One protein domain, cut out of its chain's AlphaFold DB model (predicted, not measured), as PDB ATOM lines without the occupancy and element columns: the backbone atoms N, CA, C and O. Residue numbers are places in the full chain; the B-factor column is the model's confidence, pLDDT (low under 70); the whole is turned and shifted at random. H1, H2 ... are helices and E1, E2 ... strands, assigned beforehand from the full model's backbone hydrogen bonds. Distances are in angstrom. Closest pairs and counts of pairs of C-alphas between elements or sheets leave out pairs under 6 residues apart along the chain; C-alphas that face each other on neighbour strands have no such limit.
ATOM      1  N   VAL A 159     -25.811 -39.824 -50.845       90.06
ATOM      2  CA  VAL A 159     -24.877 -40.706 -50.128       90.06
ATOM      3  C   VAL A 159     -23.463 -40.423 -50.613       90.06
ATOM      4  O   VAL A 159     -23.172 -40.534 -51.804       90.06
ATOM      5  N   GLN A 160     -22.576 -40.063 -49.693       93.06
ATOM      6  CA  GLN A 160     -21.172 -39.778 -49.970       93.06
ATOM      7  C   GLN A 160     -20.276 -40.630 -49.078       93.06
ATOM      8  O   GLN A 160     -20.578 -40.855 -47.909       93.06
ATOM      9  N   LEU A 161     -19.169 -41.107 -49.644       92.19
ATOM     10  CA  LEU A 161     -18.109 -41.783 -48.910       92.19
ATOM     11  C   LEU A 161     -16.858 -40.912 -48.977       92.19
ATOM     12  O   LEU A 161     -16.310 -40.682 -50.054       92.19
ATOM     13  N   ASN A 162     -16.402 -40.478 -47.811       93.62
ATOM     14  CA  ASN A 162     -15.198 -39.688 -47.628       93.62
ATOM     15  C   ASN A 162     -14.097 -40.550 -47.001       93.62
ATOM     16  O   ASN A 162     -14.374 -41.462 -46.220       93.62
ATOM     17  N   TYR A 163     -12.842 -40.245 -47.329       92.81
ATOM     18  CA  TYR A 163     -11.675 -40.937 -46.787       92.81
ATOM     19  C   TYR A 163     -10.616 -39.959 -46.301       92.81
ATOM     20  O   TYR A 163     -10.323 -38.961 -46.961       92.81
ATOM     21  N   GLY A 164     -10.012 -40.285 -45.164       91.94
ATOM     22  CA  GLY A 164      -8.867 -39.587 -44.603       91.94
ATOM     23  C   GLY A 164      -7.923 -40.549 -43.894       91.94
ATOM     24  O   GLY A 164      -8.224 -41.728 -43.720       91.94
ATOM     25  N   ILE A 165      -6.771 -40.033 -43.476       89.44
ATOM     26  CA  ILE A 165      -5.804 -40.759 -42.650       89.44
ATOM     27  C   ILE A 165      -5.665 -39.989 -41.339       89.44
ATOM     28  O   ILE A 165      -5.431 -38.779 -41.354       89.44
ATOM     29  N   SER A 166      -5.841 -40.670 -40.212       88.19
ATOM     30  CA  SER A 166      -5.665 -40.092 -38.880       88.19
ATOM     31  C   SER A 166      -4.184 -39.995 -38.493       88.19
ATOM     32  O   SER A 166      -3.305 -40.592 -39.118       88.19
ATOM     33  N   ALA A 167      -3.883 -39.231 -37.438       83.69
ATOM     34  CA  ALA A 167      -2.508 -39.007 -36.976       83.69
ATOM     35  C   ALA A 167      -1.778 -40.301 -36.559       83.69
ATOM     36  O   ALA A 167      -0.560 -40.398 -36.683       83.69
ATOM     37  N   ASP A 168      -2.517 -41.317 -36.116       84.94
ATOM     38  CA  ASP A 168      -2.018 -42.653 -35.782       84.94
ATOM     39  C   ASP A 168      -1.896 -43.588 -37.001       84.94
ATOM     40  O   ASP A 168      -1.647 -44.781 -36.841       84.94
ATOM     41  N   ARG A 169      -1.991 -43.041 -38.222       83.81
ATOM     42  CA  ARG A 169      -1.872 -43.747 -39.512       83.81
ATOM     43  C   ARG A 169      -2.985 -44.761 -39.777       83.81
ATOM     44  O   ARG A 169      -2.811 -45.660 -40.600       83.81
ATOM     45  N   ARG A 170      -4.139 -44.606 -39.132       88.56
ATOM     46  CA  ARG A 170      -5.332 -45.392 -39.457       88.56
ATOM     47  C   ARG A 170      -6.118 -44.723 -40.578       88.56
ATOM     48  O   ARG A 170      -6.063 -43.507 -40.767       88.56
ATOM     49  N   GLY A 171      -6.830 -45.529 -41.353       89.75
ATOM     50  CA  GLY A 171      -7.764 -45.039 -42.356       89.75
ATOM     51  C   GLY A 171      -9.069 -44.634 -41.683       89.75
ATOM     52  O   GLY A 171      -9.596 -45.379 -40.864       89.75
ATOM     53  N   ILE A 172      -9.606 -43.473 -42.030       91.62
ATOM     54  CA  ILE A 172     -10.916 -43.016 -41.570       91.62
ATOM     55  C   ILE A 172     -11.844 -42.983 -42.778       91.62
ATOM     56  O   ILE A 172     -11.649 -42.175 -43.684       91.62
ATOM     57  N   LEU A 173     -12.854 -43.852 -42.788       90.38
ATOM     58  CA  LEU A 173     -13.923 -43.851 -43.789       90.38
ATOM     59  C   LEU A 173     -15.169 -43.212 -43.185       90.38
ATOM     60  O   LEU A 173     -15.595 -43.603 -42.105       90.38
ATOM     61  N   SER A 174     -15.753 -42.229 -43.863       91.25
ATOM     62  CA  SER A 174     -16.948 -41.523 -43.389       91.25
ATOM     63  C   SER A 174     -18.060 -41.613 -44.427       91.25
ATOM     64  O   SER A 174     -17.923 -41.072 -45.519       91.25
ATOM     65  N   CYS A 175     -19.154 -42.294 -44.090       89.12
ATOM     66  CA  CYS A 175     -20.375 -42.312 -44.885       89.12
ATOM     67  C   CYS A 175     -21.282 -41.160 -44.439       89.12
ATOM     68  O   CYS A 175     -21.763 -41.156 -43.303       89.12
ATOM     69  N   GLU A 176     -21.532 -40.205 -45.326       91.25
ATOM     70  CA  GLU A 176     -22.451 -39.090 -45.109       91.25
ATOM     71  C   GLU A 176     -23.716 -39.299 -45.932       91.25
ATOM     72  O   GLU A 176     -23.658 -39.448 -47.153       91.25
ATOM     73  N   VAL A 177     -24.865 -39.313 -45.259       88.56
ATOM     74  CA  VAL A 177     -26.173 -39.488 -45.889       88.56
ATOM     75  C   VAL A 177     -27.024 -38.252 -45.646       88.56
ATOM     76  O   VAL A 177     -27.435 -37.997 -44.513       88.56
ATOM     77  N   GLY A 178     -27.308 -37.494 -46.699       87.12
ATOM     78  CA  GLY A 178     -28.310 -36.436 -46.680       87.12
ATOM     79  C   GLY A 178     -29.710 -37.036 -46.742       87.12
ATOM     80  O   GLY A 178     -30.034 -37.782 -47.663       87.12
ATOM     81  N   LEU A 179     -30.539 -36.718 -45.751       84.81
ATOM     82  CA  LEU A 179     -31.909 -37.204 -45.651       84.81
ATOM     83  C   LEU A 179     -32.875 -36.256 -46.357       84.81
ATOM     84  O   LEU A 179     -32.860 -35.046 -46.109       84.81
ATOM     85  N   ASP A 180     -33.775 -36.823 -47.156       83.69
ATOM     86  CA  ASP A 180     -34.919 -36.096 -47.699       83.69
ATOM     87  C   ASP A 180     -35.914 -35.686 -46.590       83.69
ATOM     88  O   ASP A 180     -35.852 -36.143 -45.444       83.69
ATOM     89  N   SER A 181     -36.859 -34.804 -46.916       82.38
ATOM     90  CA  SER A 181     -37.823 -34.269 -45.945       82.38
ATOM     91  C   SER A 181     -38.718 -35.347 -45.309       82.38
ATOM     92  O   SER A 181     -39.076 -35.236 -44.130       82.38
ATOM     93  N   ALA A 182     -39.047 -36.414 -46.042       80.31
ATOM     94  CA  ALA A 182     -39.847 -37.527 -45.542       80.31
ATOM     95  C   ALA A 182     -39.037 -38.403 -44.574       80.31
ATOM     96  O   ALA A 182     -39.539 -38.766 -43.510       80.31
ATOM     97  N   ALA A 183     -37.777 -38.695 -44.895       75.38
ATOM     98  CA  ALA A 183     -36.829 -39.417 -44.061       75.38
ATOM     99  C   ALA A 183     -36.472 -38.625 -42.797       75.38
ATOM    100  O   ALA A 183     -36.428 -39.205 -41.718       75.38
ATOM    101  N   GLN A 184     -36.328 -37.299 -42.885       77.06
ATOM    102  CA  GLN A 184     -36.179 -36.432 -41.710       77.06
ATOM    103  C   GLN A 184     -37.409 -36.492 -40.802       77.06
ATOM    104  O   GLN A 184     -37.282 -36.607 -39.584       77.06
ATOM    105  N   LYS A 185     -38.618 -36.441 -41.380       75.75
ATOM    106  CA  LYS A 185     -39.864 -36.560 -40.612       75.75
ATOM    107  C   LYS A 185     -39.982 -37.938 -39.956       75.75
ATOM    108  O   LYS A 185     -40.371 -38.014 -38.794       75.75
ATOM    109  N   ARG A 186     -39.595 -39.006 -40.665       73.25
ATOM    110  CA  ARG A 186     -39.504 -40.363 -40.107       73.25
ATOM    111  C   ARG A 186     -38.467 -40.441 -39.001       73.25
ATOM    112  O   ARG A 186     -38.800 -41.002 -37.980       73.25
ATOM    113  N   LEU A 187     -37.289 -39.836 -39.142       71.69
ATOM    114  CA  LEU A 187     -36.253 -39.808 -38.104       71.69
ATOM    115  C   LEU A 187     -36.737 -39.091 -36.832       71.69
ATOM    116  O   LEU A 187     -36.526 -39.587 -35.730       71.69
ATOM    117  N   ARG A 188     -37.449 -37.966 -36.977       71.19
ATOM    118  CA  ARG A 188     -38.081 -37.241 -35.856       71.19
ATOM    119  C   ARG A 188     -39.278 -37.978 -35.244       71.19
ATOM    120  O   ARG A 188     -39.644 -37.707 -34.113       71.19
ATOM    121  N   ALA A 189     -39.929 -38.869 -35.988       64.81
ATOM    122  CA  ALA A 189     -40.984 -39.732 -35.454       64.81
ATOM    123  C   ALA A 189     -40.400 -41.011 -34.827       64.81
ATOM    124  O   ALA A 189     -40.887 -41.479 -33.803       64.81
ATOM    125  N   ALA A 190     -39.317 -41.535 -35.407       60.72
ATOM    126  CA  ALA A 190     -38.501 -42.638 -34.907       60.72
ATOM    127  C   ALA A 190     -37.880 -42.290 -33.564       60.72
ATOM    128  O   ALA A 190     -37.683 -43.157 -32.722       60.72
ATOM    129  N   SER A 191     -37.622 -41.001 -33.335       55.25
ATOM    130  CA  SER A 191     -37.165 -40.557 -32.034       55.25
ATOM    131  C   SER A 191     -38.132 -40.821 -30.895       55.25
ATOM    132  O   SER A 191     -37.712 -40.882 -29.745       55.25
ATOM    133  N   ALA A 192     -39.403 -41.048 -31.226       46.62
ATOM    134  CA  ALA A 192     -40.432 -41.504 -30.308       46.62
ATOM    135  C   ALA A 192     -40.763 -43.008 -30.449       46.62
ATOM    136  O   ALA A 192     -41.525 -43.532 -29.639       46.62
ATOM    137  N   ALA A 193     -40.227 -43.716 -31.453       43.41
ATOM    138  CA  ALA A 193     -40.537 -45.117 -31.748       43.41
ATOM    139  C   ALA A 193     -39.335 -45.858 -32.368       43.41
ATOM    140  O   ALA A 193     -38.882 -45.523 -33.460       43.41
ATOM    141  N   SER A 194     -38.883 -46.929 -31.713       45.41
ATOM    142  CA  SER A 194     -37.621 -47.676 -31.912       45.41
ATOM    143  C   SER A 194     -37.289 -48.235 -33.316       45.41
ATOM    144  O   SER A 194     -36.314 -48.969 -33.454       45.41
ATOM    145  N   ASN A 195     -38.069 -47.948 -34.364       42.16
ATOM    146  CA  ASN A 195     -38.107 -48.757 -35.589       42.16
ATOM    147  C   ASN A 195     -37.849 -48.004 -36.910       42.16
ATOM    148  O   ASN A 195     -38.094 -48.582 -37.966       42.16
ATOM    149  N   ALA A 196     -37.403 -46.743 -36.919       42.22
ATOM    150  CA  ALA A 196     -37.494 -45.929 -38.145       42.22
ATOM    151  C   ALA A 196     -36.193 -45.329 -38.715       42.22
ATOM    152  O   ALA A 196     -36.244 -44.306 -39.397       42.22
ATOM    153  N   VAL A 197     -35.042 -45.998 -38.577       51.81
ATOM    154  CA  VAL A 197     -33.860 -45.643 -39.392       51.81
ATOM    155  C   VAL A 197     -33.313 -46.862 -40.125       51.81
ATOM    156  O   VAL A 197     -32.657 -47.721 -39.542       51.81
ATOM    157  N   ASN A 198     -33.611 -46.913 -41.426       55.22
ATOM    158  CA  ASN A 198     -33.008 -47.830 -42.390       55.22
ATOM    159  C   ASN A 198     -31.474 -47.757 -42.289       55.22
ATOM    160  O   ASN A 198     -30.904 -46.669 -42.243       55.22
ATOM    161  N   SER A 199     -30.823 -48.913 -42.230       68.06
ATOM    162  CA  SER A 199     -29.383 -49.079 -42.016       68.06
ATOM    163  C   SER A 199     -28.548 -48.455 -43.140       68.06
ATOM    164  O   SER A 199     -28.850 -48.618 -44.322       68.06
ATOM    165  N   VAL A 200     -27.481 -47.746 -42.761       76.31
ATOM    166  CA  VAL A 200     -26.375 -47.387 -43.662       76.31
ATOM    167  C   VAL A 200     -25.435 -48.586 -43.729       76.31
ATOM    168  O   VAL A 200     -25.027 -49.098 -42.686       76.31
ATOM    169  N   TYR A 201     -25.080 -49.016 -44.937       76.06
ATOM    170  CA  TYR A 201     -24.219 -50.175 -45.156       76.06
ATOM    171  C   TYR A 201     -22.857 -49.745 -45.691       76.06
ATOM    172  O   TYR A 201     -22.793 -48.950 -46.624       76.06
ATOM    173  N   LEU A 202     -21.775 -50.309 -45.149       82.00
ATOM    174  CA  LEU A 202     -20.435 -50.206 -45.732       82.00
ATOM    175  C   LEU A 202     -20.153 -51.468 -46.552       82.00
ATOM    176  O   LEU A 202     -20.318 -52.581 -46.074       82.00
ATOM    177  N   MET A 203     -19.712 -51.312 -47.789       81.38
ATOM    178  CA  MET A 203     -19.300 -52.398 -48.673       81.38
ATOM    179  C   MET A 203     -17.781 -52.481 -48.687       81.38
ATOM    180  O   MET A 203     -17.119 -51.444 -48.764       81.38
ATOM    181  N   CYS A 204     -17.222 -53.692 -48.628       79.88
ATOM    182  CA  CYS A 204     -15.777 -53.861 -48.641       79.88
ATOM    183  C   CYS A 204     -15.328 -55.224 -49.202       79.88
ATOM    184  O   CYS A 204     -16.077 -56.203 -49.151       79.88
ATOM    185  N   PRO A 205     -14.104 -55.304 -49.751       74.62
ATOM    186  CA  PRO A 205     -13.592 -56.489 -50.438       74.62
ATOM    187  C   PRO A 205     -13.024 -57.563 -49.495       74.62
ATOM    188  O   PRO A 205     -12.693 -58.646 -49.959       74.62
ATOM    189  N   GLN A 206     -12.928 -57.291 -48.186       69.44
ATOM    190  CA  GLN A 206     -12.305 -58.187 -47.192       69.44
ATOM    191  C   GLN A 206     -13.115 -59.460 -46.913       69.44
ATOM    192  O   GLN A 206     -12.679 -60.338 -46.174       69.44
ATOM    193  N   VAL A 207     -14.325 -59.559 -47.460       64.62
ATOM    194  CA  VAL A 207     -15.169 -60.744 -47.321       64.62
ATOM    195  C   VAL A 207     -15.499 -61.328 -48.693       64.62
ATOM    196  O   VAL A 207     -15.652 -60.576 -49.659       64.62
ATOM    197  N   PRO A 208     -15.677 -62.659 -48.802       50.94
ATOM    198  CA  PRO A 208     -15.879 -63.338 -50.086       50.94
ATOM    199  C   PRO A 208     -17.110 -62.855 -50.861       50.94
ATOM    200  O   PRO A 208     -17.176 -62.992 -52.078       50.94
ATOM    201  N   THR A 209     -18.094 -62.293 -50.159       51.59
ATOM    202  CA  THR A 209     -19.316 -61.734 -50.742       51.59
ATOM    203  C   THR A 209     -19.116 -60.343 -51.347       51.59
ATOM    204  O   THR A 209     -20.059 -59.826 -51.935       51.59
ATOM    205  N   SER A 210     -17.942 -59.704 -51.197       49.72
ATOM    206  CA  SER A 210     -17.643 -58.288 -51.535       49.72
ATOM    207  C   SER A 210     -18.522 -57.233 -50.835       49.72
ATOM    208  O   SER A 210     -18.371 -56.027 -51.031       49.72
ATOM    209  N   ILE A 211     -19.437 -57.701 -49.988       49.56
ATOM    210  CA  ILE A 211     -20.298 -56.919 -49.115       49.56
ATOM    211  C   ILE A 211     -19.832 -57.245 -47.710       49.56
ATOM    212  O   ILE A 211     -20.181 -58.297 -47.175       49.56
ATOM    213  N   CYS A 212     -19.036 -56.357 -47.127       54.75
ATOM    214  CA  CYS A 212     -18.723 -56.402 -45.711       54.75
ATOM    215  C   CYS A 212     -19.982 -56.042 -44.955       54.75
ATOM    216  O   CYS A 212     -20.180 -54.885 -44.635       54.75
ATOM    217  N   TYR A 213     -20.870 -57.012 -44.751       48.25
ATOM    218  CA  TYR A 213     -22.100 -56.820 -44.001       48.25
ATOM    219  C   TYR A 213     -21.768 -56.218 -42.635       48.25
ATOM    220  O   TYR A 213     -21.431 -56.919 -41.685       48.25
ATOM    221  N   PHE A 214     -21.886 -54.899 -42.543       45.75
ATOM    222  CA  PHE A 214     -22.263 -54.239 -41.318       45.75
ATOM    223  C   PHE A 214     -23.773 -54.365 -41.274       45.75
ATOM    224  O   PHE A 214     -24.508 -53.438 -41.606       45.75
ATOM    225  N   ASP A 215     -24.238 -55.526 -40.824       33.44
ATOM    226  CA  ASP A 215     -25.356 -55.473 -39.907       33.44
ATOM    227  C   ASP A 215     -24.834 -54.694 -38.693       33.44
ATOM    228  O   ASP A 215     -24.408 -55.256 -37.686       33.44
ATOM    229  N   CYS A 216     -24.901 -53.363 -38.771       38.38
ATOM    230  CA  CYS A 216     -25.273 -52.585 -37.603       38.38
ATOM    231  C   CYS A 216     -26.712 -53.020 -37.286       38.38
ATOM    232  O   CYS A 216     -27.648 -52.283 -37.566       38.38
ATOM    233  N   ILE A 217     -26.888 -54.279 -36.865       30.00
ATOM    234  CA  ILE A 217     -28.118 -54.879 -36.372       30.00
ATOM    235  C   ILE A 217     -27.802 -55.518 -34.990       30.00
ATOM    236  O   ILE A 217     -26.868 -56.312 -34.881       30.00
ATOM    237  N   PRO A 218     -28.539 -55.167 -33.916       32.06
ATOM    238  CA  PRO A 218     -29.620 -54.213 -33.985       32.06
ATOM    239  C   PRO A 218     -29.009 -52.892 -34.406       32.06
ATOM    240  O   PRO A 218     -27.818 -52.654 -34.201       32.06
ATOM    241  N   SER A 219     -29.803 -52.193 -35.201       33.41
ATOM    242  CA  SER A 219     -29.602 -50.871 -35.750       33.41
ATOM    243  C   SER A 219     -28.650 -50.077 -34.857       33.41
ATOM    244  O   SER A 219     -28.611 -50.304 -33.648       33.41
ATOM    245  N   CYS A 220     -27.938 -49.075 -35.360       34.34
ATOM    246  CA  CYS A 220     -27.674 -47.965 -34.446       34.34
ATOM    247  C   CYS A 220     -29.068 -47.509 -33.972       34.34
ATOM    248  O   CYS A 220     -29.793 -46.848 -34.713       34.34
ATOM    249  N   THR A 221     -29.535 -48.071 -32.856       32.62
ATOM    250  CA  THR A 221     -30.926 -48.027 -32.459       32.62
ATOM    251  C   THR A 221     -31.106 -46.631 -31.953       32.62
ATOM    252  O   THR A 221     -30.271 -46.112 -31.208       32.62
ATOM    253  N   PHE A 222     -32.180 -46.014 -32.420       38.03
ATOM    254  CA  PHE A 222     -32.640 -44.747 -31.915       38.03
ATOM    255  C   PHE A 222     -33.097 -44.961 -30.464       38.03
ATOM    256  O   PHE A 222     -34.284 -45.103 -30.193       38.03
ATOM    257  N   GLU A 223     -32.159 -45.052 -29.531       32.84
ATOM    258  CA  GLU A 223     -32.449 -44.977 -28.108       32.84
ATOM    259  C   GLU A 223     -31.767 -43.744 -27.543       32.84
ATOM    260  O   GLU A 223     -30.564 -43.724 -27.288       32.84
ATOM    261  N   GLY A 224     -32.600 -42.724 -27.345       32.62
ATOM    262  CA  GLY A 224     -32.377 -41.702 -26.342       32.62
ATOM    263  C   GLY A 224     -31.354 -40.644 -26.717       32.62
ATOM    264  O   GLY A 224     -30.160 -40.888 -26.868       32.62
ATOM    265  N   GLU A 225     -31.848 -39.417 -26.773       35.84
ATOM    266  CA  GLU A 225     -31.089 -38.200 -26.527       35.84
ATOM    267  C   GLU A 225     -30.124 -38.414 -25.338       35.84
ATOM    268  O   GLU A 225     -30.545 -38.474 -24.187       35.84
ATOM    269  N   GLY A 226     -28.832 -38.618 -25.622       37.06
ATOM    270  CA  GLY A 226     -27.775 -38.708 -24.604       37.06
ATOM    271  C   GLY A 226     -26.865 -39.942 -24.632       37.06
ATOM    272  O   GLY A 226     -25.821 -39.909 -23.985       37.06
ATOM    273  N   SER A 227     -27.169 -40.995 -25.392       37.56
ATOM    274  CA  SER A 227     -26.307 -42.186 -25.468       37.56
ATOM    275  C   SER A 227     -25.680 -42.327 -26.850       37.56
ATOM    276  O   SER A 227     -26.376 -42.528 -27.839       37.56
ATOM    277  N   ALA A 228     -24.348 -42.236 -26.920       43.94
ATOM    278  CA  ALA A 228     -23.573 -42.617 -28.095       43.94
ATOM    279  C   ALA A 228     -24.002 -44.024 -28.542       43.94
ATOM    280  O   ALA A 228     -23.660 -45.012 -27.893       43.94
ATOM    281  N   ALA A 229     -24.809 -44.116 -29.602       50.97
ATOM    282  CA  ALA A 229     -25.292 -45.382 -30.128       50.97
ATOM    283  C   ALA A 229     -24.078 -46.175 -30.628       50.97
ATOM    284  O   ALA A 229     -23.484 -45.847 -31.656       50.97
ATOM    285  N   ILE A 230     -23.660 -47.168 -29.840       54.06
ATOM    286  CA  ILE A 230     -22.453 -47.955 -30.088       54.06
ATOM    287  C   ILE A 230     -22.692 -48.787 -31.345       54.06
ATOM    288  O   ILE A 230     -23.354 -49.825 -31.309       54.06
ATOM    289  N   CYS A 231     -22.140 -48.321 -32.460       61.84
ATOM    290  CA  CYS A 231     -22.024 -49.112 -33.669       61.84
ATOM    291  C   CYS A 231     -21.152 -50.342 -33.356       61.84
ATOM    292  O   CYS A 231     -20.046 -50.226 -32.825       61.84
ATOM    293  N   LYS A 232     -21.682 -51.544 -33.610       63.22
ATOM    294  CA  LYS A 232     -20.991 -52.806 -33.316       63.22
ATOM    295  C   LYS A 232     -20.332 -53.342 -34.580       63.22
ATOM    296  O   LYS A 232     -21.009 -53.601 -35.569       63.22
ATOM    297  N   VAL A 233     -19.019 -53.555 -34.522       64.56
ATOM    298  CA  VAL A 233     -18.268 -54.200 -35.604       64.56
ATOM    299  C   VAL A 233     -18.357 -55.726 -35.449       64.56
ATOM    300  O   VAL A 233     -18.044 -56.240 -34.370       64.56
ATOM    301  N   PRO A 234     -18.755 -56.482 -36.491       62.72
ATOM    302  CA  PRO A 234     -18.717 -57.941 -36.462       62.72
ATOM    303  C   PRO A 234     -17.304 -58.472 -36.193       62.72
ATOM    304  O   PRO A 234     -16.327 -57.985 -36.760       62.72
ATOM    305  N   GLN A 235     -17.188 -59.530 -35.387       68.44
ATOM    306  CA  GLN A 235     -15.886 -60.099 -35.003       68.44
ATOM    307  C   GLN A 235     -15.030 -60.539 -36.199       68.44
ATOM    308  O   GLN A 235     -13.807 -60.459 -36.140       68.44
ATOM    309  N   THR A 236     -15.655 -60.956 -37.302       67.00
ATOM    310  CA  THR A 236     -14.964 -61.342 -38.544       67.00
ATOM    311  C   THR A 236     -14.162 -60.201 -39.167       67.00
ATOM    312  O   THR A 236     -13.211 -60.459 -39.896       67.00
ATOM    313  N   LEU A 237     -14.535 -58.951 -38.882       69.38
ATOM    314  CA  LEU A 237     -13.894 -57.746 -39.400       69.38
ATOM    315  C   LEU A 237     -13.153 -56.954 -38.321       69.38
ATOM    316  O   LEU A 237     -12.521 -55.964 -38.663       69.38
ATOM    317  N   ALA A 238     -13.164 -57.390 -37.058       74.94
ATOM    318  CA  ALA A 238     -12.563 -56.655 -35.940       74.94
ATOM    319  C   ALA A 238     -11.046 -56.421 -36.088       74.94
ATOM    320  O   ALA A 238     -10.498 -55.499 -35.494       74.94
ATOM    321  N   ASN A 239     -10.364 -57.238 -36.899       78.94
ATOM    322  CA  ASN A 239      -8.947 -57.045 -37.208       78.94
ATOM    323  C   ASN A 239      -8.709 -55.898 -38.205       78.94
ATOM    324  O   ASN A 239      -7.624 -55.328 -38.222       78.94
ATOM    325  N   VAL A 240      -9.700 -55.587 -39.047       83.19
ATOM    326  CA  VAL A 240      -9.610 -54.574 -40.109       83.19
ATOM    327  C   VAL A 240     -10.336 -53.296 -39.713       83.19
ATOM    328  O   VAL A 240      -9.810 -52.212 -39.922       83.19
ATOM    329  N   VAL A 241     -11.539 -53.400 -39.152       83.62
ATOM    330  CA  VAL A 241     -12.331 -52.266 -38.680       83.62
ATOM    331  C   VAL A 241     -12.342 -52.298 -37.164       83.62
ATOM    332  O   VAL A 241     -12.857 -53.223 -36.548       83.62
ATOM    333  N   GLU A 242     -11.739 -51.290 -36.563       82.75
ATOM    334  CA  GLU A 242     -11.457 -51.291 -35.129       82.75
ATOM    335  C   GLU A 242     -12.570 -50.640 -34.329       82.75
ATOM    336  O   GLU A 242     -12.877 -51.049 -33.211       82.75
ATOM    337  N   SER A 243     -13.181 -49.613 -34.907       79.19
ATOM    338  CA  SER A 243     -14.285 -48.897 -34.297       79.19
ATOM    339  C   SER A 243     -15.181 -48.289 -35.361       79.19
ATOM    340  O   SER A 243     -14.761 -48.030 -36.495       79.19
ATOM    341  N   CYS A 244     -16.427 -48.046 -34.974       81.25
ATOM    342  CA  CYS A 244     -17.334 -47.229 -35.747       81.25
ATOM    343  C   CYS A 244     -18.132 -46.296 -34.841       81.25
ATOM    344  O   CYS A 244     -18.432 -46.615 -33.690       81.25
ATOM    345  N   GLU A 245     -18.454 -45.124 -35.372       79.50
ATOM    346  CA  GLU A 245     -19.157 -44.063 -34.673       79.50
ATOM    347  C   GLU A 245     -20.323 -43.584 -35.533       79.50
ATOM    348  O   GLU A 245     -20.164 -43.318 -36.725       79.50
ATOM    349  N   TYR A 246     -21.496 -43.475 -34.919       78.38
ATOM    350  CA  TYR A 246     -22.711 -43.014 -35.569       78.38
ATOM    351  C   TYR A 246     -23.141 -41.679 -34.970       78.38
ATOM    352  O   TYR A 246     -23.256 -41.547 -33.751       78.38
ATOM    353  N   GLN A 247     -23.415 -40.702 -35.828       77.00
ATOM    354  CA  GLN A 247     -23.882 -39.383 -35.423       77.00
ATOM    355  C   GLN A 247     -24.993 -38.892 -36.351       77.00
ATOM    356  O   GLN A 247     -24.965 -39.112 -37.562       77.00
ATOM    357  N   ILE A 248     -25.954 -38.163 -35.786       77.94
ATOM    358  CA  ILE A 248     -26.952 -37.414 -36.553       77.94
ATOM    359  C   ILE A 248     -26.578 -35.940 -36.475       77.94
ATOM    360  O   ILE A 248     -26.593 -35.332 -35.405       77.94
ATOM    361  N   ILE A 249     -26.277 -35.346 -37.621       80.62
ATOM    362  CA  ILE A 249     -25.923 -33.938 -37.735       80.62
ATOM    363  C   ILE A 249     -27.175 -33.159 -38.141       80.62
ATOM    364  O   ILE A 249     -27.779 -33.401 -39.189       80.62
ATOM    365  N   LYS A 250     -27.571 -32.204 -37.288       76.44
ATOM    366  CA  LYS A 250     -28.648 -31.227 -37.549       76.44
ATOM    367  C   LYS A 250     -29.988 -31.852 -37.987       76.44
ATOM    368  O   LYS A 250     -30.747 -31.225 -38.717       76.44
ATOM    369  N   SER A 251     -30.294 -33.078 -37.549       72.19
ATOM    370  CA  SER A 251     -31.513 -33.832 -37.918       72.19
ATOM    371  C   SER A 251     -31.739 -34.041 -39.425       72.19
ATOM    372  O   SER A 251     -32.851 -34.380 -39.827       72.19
ATOM    373  N   ALA A 252     -30.719 -33.817 -40.255       80.19
ATOM    374  CA  ALA A 252     -30.816 -33.859 -41.715       80.19
ATOM    375  C   ALA A 252     -29.726 -34.719 -42.355       80.19
ATOM    376  O   ALA A 252     -29.875 -35.136 -43.499       80.19
ATOM    377  N   THR A 253     -28.651 -35.008 -41.625       83.50
ATOM    378  CA  THR A 253     -27.536 -35.796 -42.133       83.50
ATOM    379  C   THR A 253     -27.203 -36.907 -41.153       83.50
ATOM    380  O   THR A 253     -27.051 -36.659 -39.957       83.50
ATOM    381  N   ILE A 254     -27.081 -38.130 -41.655       83.50
ATOM    382  CA  ILE A 254     -26.501 -39.250 -40.914       83.50
ATOM    383  C   ILE A 254     -25.020 -39.312 -41.268       83.50
ATOM    384  O   ILE A 254     -24.664 -39.289 -42.444       83.50
ATOM    385  N   LEU A 255     -24.166 -39.408 -40.258       85.94
ATOM    386  CA  LEU A 255     -22.734 -39.593 -40.410       85.94
ATOM    387  C   LEU A 255     -22.328 -40.892 -39.718       85.94
ATOM    388  O   LEU A 255     -22.534 -41.047 -38.514       85.94
ATOM    389  N   VAL A 256     -21.716 -41.799 -40.476       84.69
ATOM    390  CA  VAL A 256     -21.112 -43.019 -39.936       84.69
ATOM    391  C   VAL A 256     -19.623 -43.006 -40.229       84.69
ATOM    392  O   VAL A 256     -19.217 -42.999 -41.388       84.69
ATOM    393  N   LYS A 257     -18.807 -42.987 -39.181       87.50
ATOM    394  CA  LYS A 257     -17.348 -43.036 -39.269       87.50
ATOM    395  C   LYS A 257     -16.862 -44.436 -38.937       87.50
ATOM    396  O   LYS A 257     -17.317 -45.024 -37.963       87.50
ATOM    397  N   TYR A 258     -15.904 -44.933 -39.704       85.94
ATOM    398  CA  TYR A 258     -15.229 -46.206 -39.490       85.94
ATOM    399  C   TYR A 258     -13.727 -45.965 -39.389       85.94
ATOM    400  O   TYR A 258     -13.139 -45.324 -40.265       85.94
ATOM    401  N   THR A 259     -13.113 -46.515 -38.348       88.50
ATOM    402  CA  THR A 259     -11.658 -46.538 -38.189       88.50
ATOM    403  C   THR A 259     -11.134 -47.864 -38.712       88.50
ATOM    404  O   THR A 259     -11.474 -48.927 -38.190       88.50
ATOM    405  N   VAL A 260     -10.322 -47.800 -39.762       87.50
ATOM    406  CA  VAL A 260      -9.801 -48.948 -40.497       87.50
ATOM    407  C   VAL A 260      -8.300 -49.072 -40.267       87.50
ATOM    408  O   VAL A 260      -7.527 -48.144 -40.513       87.50
ATOM    409  N   ASN A 261      -7.872 -50.250 -39.841       88.00
ATOM    410  CA  ASN A 261      -6.477 -50.631 -39.811       88.00
ATOM    411  C   ASN A 261      -6.007 -50.985 -41.229       88.00
ATOM    412  O   ASN A 261      -6.237 -52.084 -41.735       88.00
ATOM    413  N   MET A 262      -5.324 -50.035 -41.867       85.75
ATOM    414  CA  MET A 262      -4.841 -50.174 -43.243       85.75
ATOM    415  C   MET A 262      -3.780 -51.276 -43.402       85.75
ATOM    416  O   MET A 262      -3.641 -51.839 -44.485       85.75
ATOM    417  N   GLU A 263      -3.050 -51.611 -42.336       87.06
ATOM    418  CA  GLU A 263      -2.031 -52.671 -42.352       87.06
ATOM    419  C   GLU A 263      -2.652 -54.071 -42.260       87.06
ATOM    420  O   GLU A 263      -2.071 -55.049 -42.736       87.06
ATOM    421  N   ALA A 264      -3.844 -54.174 -41.670       84.88
ATOM    422  CA  ALA A 264      -4.564 -55.432 -41.523       84.88
ATOM    423  C   ALA A 264      -5.333 -55.847 -42.784       84.88
ATOM    424  O   ALA A 264      -5.777 -56.996 -42.860       84.88
ATOM    425  N   LEU A 265      -5.463 -54.950 -43.769       83.06
ATOM    426  CA  LEU A 265      -6.106 -55.249 -45.045       83.06
ATOM    427  C   LEU A 265      -5.434 -56.456 -45.710       83.06
ATOM    428  O   LEU A 265      -4.219 -56.493 -45.908       83.06
ATOM    429  N   ASP A 266      -6.232 -57.462 -46.050       79.75
ATOM    430  CA  ASP A 266      -5.760 -58.683 -46.711       79.75
ATOM    431  C   ASP A 266      -5.919 -58.641 -48.236       79.75
ATOM    432  O   ASP A 266      -5.252 -59.378 -48.964       79.75
ATOM    433  N   SER A 267      -6.777 -57.745 -48.711       78.69
ATOM    434  CA  SER A 267      -7.173 -57.612 -50.104       78.69
ATOM    435  C   SER A 267      -7.326 -56.146 -50.511       78.69
ATOM    436  O   SER A 267      -7.848 -55.309 -49.775       78.69
ATOM    437  N   THR A 268      -6.853 -55.835 -51.714       84.56
ATOM    438  CA  THR A 268      -7.091 -54.551 -52.382       84.56
ATOM    439  C   THR A 268      -8.458 -54.588 -53.052       84.56
ATOM    440  O   THR A 268      -8.785 -55.570 -53.717       84.56
ATOM    441  N   GLY A 269      -9.246 -53.520 -52.939       83.81
ATOM    442  CA  GLY A 269     -10.523 -53.451 -53.644       83.81
ATOM    443  C   GLY A 269     -11.364 -52.225 -53.317       83.81
ATOM    444  O   GLY A 269     -10.939 -51.324 -52.593       83.81
ATOM    445  N   ASN A 270     -12.558 -52.194 -53.901       86.38
ATOM    446  CA  ASN A 270     -13.465 -51.057 -53.822       86.38
ATOM    447  C   ASN A 270     -14.292 -51.091 -52.536       86.38
ATOM    448  O   ASN A 270     -14.969 -52.075 -52.242       86.38
ATOM    449  N   TRP A 271     -14.268 -49.977 -51.822       88.56
ATOM    450  CA  TRP A 271     -15.097 -49.672 -50.667       88.56
ATOM    451  C   TRP A 271     -16.184 -48.687 -51.081       88.56
ATOM    452  O   TRP A 271     -15.946 -47.809 -51.908       88.56
ATOM    453  N   SER A 272     -17.390 -48.824 -50.548       89.38
ATOM    454  CA  SER A 272     -18.499 -47.906 -50.836       89.38
ATOM    455  C   SER A 272     -19.484 -47.896 -49.671       89.38
ATOM    456  O   SER A 272     -19.431 -48.784 -48.827       89.38
ATOM    457  N   CYS A 273     -20.377 -46.913 -49.623       88.56
ATOM    458  CA  CYS A 273     -21.495 -46.899 -48.689       88.56
ATOM    459  C   CYS A 273     -22.811 -46.956 -49.455       88.56
ATOM    460  O   CYS A 273     -22.918 -46.377 -50.535       88.56
ATOM    461  N   GLU A 274     -23.822 -47.596 -48.885       85.19
ATOM    462  CA  GLU A 274     -25.158 -47.671 -49.464       85.19
ATOM    463  C   GLU A 274     -26.224 -47.313 -48.429       85.19
ATOM    464  O   GLU A 274     -26.156 -47.725 -47.270       85.19
ATOM    465  N   TYR A 275     -27.224 -46.551 -48.863       84.00
ATOM    466  CA  TYR A 275     -28.399 -46.219 -48.073       84.00
ATOM    467  C   TYR A 275     -29.639 -46.260 -48.965       84.00
ATOM    468  O   TYR A 275     -29.720 -45.541 -49.958       84.00
ATOM    469  N   GLN A 276     -30.606 -47.112 -48.613       79.88
ATOM    470  CA  GLN A 276     -31.861 -47.298 -49.360       79.88
ATOM    471  C   GLN A 276     -31.661 -47.548 -50.870       79.88
ATOM    472  O   GLN A 276     -32.410 -47.038 -51.698       79.88
ATOM    473  N   GLY A 277     -30.630 -48.315 -51.236       80.44
ATOM    474  CA  GLY A 277     -30.295 -48.612 -52.632       80.44
ATOM    475  C   GLY A 277     -29.519 -47.508 -53.359       80.44
ATOM    476  O   GLY A 277     -29.045 -47.740 -54.470       80.44
ATOM    477  N   VAL A 278     -29.323 -46.335 -52.746       85.75
ATOM    478  CA  VAL A 278     -28.431 -45.294 -53.273       85.75
ATOM    479  C   VAL A 278     -27.018 -45.552 -52.772       85.75
ATOM    480  O   VAL A 278     -26.783 -45.669 -51.569       85.75
ATOM    481  N   ARG A 279     -26.064 -45.635 -53.702       88.44
ATOM    482  CA  ARG A 279     -24.676 -45.991 -53.412       88.44
ATOM    483  C   ARG A 279     -23.735 -44.811 -53.643       88.44
ATOM    484  O   ARG A 279     -23.807 -44.141 -54.670       88.44
ATOM    485  N   ALA A 280     -22.819 -44.596 -52.705       91.62
ATOM    486  CA  ALA A 280     -21.750 -43.619 -52.838       91.62
ATOM    487  C   ALA A 280     -20.743 -44.027 -53.919       91.62
ATOM    488  O   ALA A 280     -20.530 -45.211 -54.209       91.62
ATOM    489  N   ARG A 281     -20.034 -43.031 -54.456       92.69
ATOM    490  CA  ARG A 281     -18.893 -43.275 -55.341       92.69
ATOM    491  C   ARG A 281     -17.882 -44.203 -54.643       92.69
ATOM    492  O   ARG A 281     -17.511 -43.928 -53.503       92.69
ATOM    493  N   PRO A 282     -17.443 -45.294 -55.297       88.62
ATOM    494  CA  PRO A 282     -16.527 -46.237 -54.678       88.62
ATOM    495  C   PRO A 282     -15.124 -45.646 -54.525       88.62
ATOM    496  O   PRO A 282     -14.663 -44.859 -55.354       88.62
ATOM    497  N   LEU A 283     -14.436 -46.096 -53.484       89.56
ATOM    498  CA  LEU A 283     -13.061 -45.766 -53.152       89.56
ATOM    499  C   LEU A 283     -12.204 -47.029 -53.210       89.56
ATOM    500  O   LEU A 283     -12.476 -48.002 -52.511       89.56
ATOM    501  N   LEU A 284     -11.141 -47.014 -54.006       88.62
ATOM    502  CA  LEU A 284     -10.189 -48.117 -54.044       88.62
ATOM    503  C   LEU A 284      -9.213 -47.996 -52.869       88.62
ATOM    504  O   LEU A 284      -8.437 -47.042 -52.809       88.62
ATOM    505  N   LEU A 285      -9.225 -48.974 -51.962       86.44
ATOM    506  CA  LEU A 285      -8.211 -49.102 -50.915       86.44
ATOM    507  C   LEU A 285      -7.279 -50.262 -51.236       86.44
ATOM    508  O   LEU A 285      -7.724 -51.342 -51.632       86.44
ATOM    509  N   GLN A 286      -5.984 -50.028 -51.053       84.31
ATOM    510  CA  GLN A 286      -4.939 -51.000 -51.331       84.31
ATOM    511  C   GLN A 286      -4.473 -51.666 -50.039       84.31
ATOM    512  O   GLN A 286      -4.151 -50.983 -49.068       84.31
TER     513      GLN A 286
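This is residues 159 to 286 of the 373 residues of the protein "Hypothetical protein" of Spirometra erinaceieuropaei (UniProt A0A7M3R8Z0). Two antiparallel sheets lie face to face as a small sandwich, the larger of four strands, E1, E2, E5 and E4, over the smaller of three, E3, E6 and E7. A single helix, H1, sits beyond one end of the sandwich, and a long loop, residues 204 to 240, runs along the side where E3 and E4 lie. The 128 printed residues hold one named helix and seven named strands, in the order E1 E2 H1 E3 E4 E5 E6 E7; the class is mostly strand, with under half of the residues in named elements. The whole is compact, with a radius of gyration of the C-alphas of 14.5 A and spans of 42 by 29 by 26 A.

The larger sheet runs E1, residues 159 to 165, E2, residues 171 to 178, E5, residues 253 to 260, and E4, residues 241 to 249, and it is twisted. E1 and E2 form a hairpin, with N 162 and O 174 2.8 A apart, within hydrogen-bond range. Between E2 and E5, N 175 and O 256 are 2.8 A apart. E4 and E5 form a hairpin, with N 247 and O 255 at 2.8 A. The smaller sheet runs E3, residues 201 to 203, E6, residues 269 to 275, and E7, residues 283 to 285. Its pairing is staggered: E6 pairs with E7 over residues 269 to 271, where N 271 and O 283 are 2.8 A apart, and with E3 over residues 272 to 274, where N 203 and O 272 are 2.7 A apart. E6 and E7 form a hairpin. In the sandwich, the facing parts of the sheets are 9.2 A apart centre to centre, and their strands stand at 24 degrees. The closest C-alphas of E1 and E6 are those of Leu 161 and Cys 273, 6.1 A apart. H1, residues 181 to 190, is on neither sheet; every O i to N i+4 pair in it is within hydrogen-bond range.

E1 begins at C-alpha 159, (-24.877, -40.706, -50.128), and is 20.5 A long. E2 measures 22.7 A, E4 22.8 A, E5 22.1 A and E6 20.1 A. H1 is 13.9 A long and begins at (-37.823, -34.269, -45.945). E3, 6.4 A, and E7, 6.3 A, are short; E7 ends at C-alpha 285, (-8.211, -49.102, -50.915).

The C-alphas farthest apart, those of Ala 192 and Gln 286, are 42.3 A apart. The printed part has no cut. The link from E3 to E4, 37 residues, is long. The mean pLDDT of the printed part is 72.3; residues 189 to 199 and 206 to 237 are under 70.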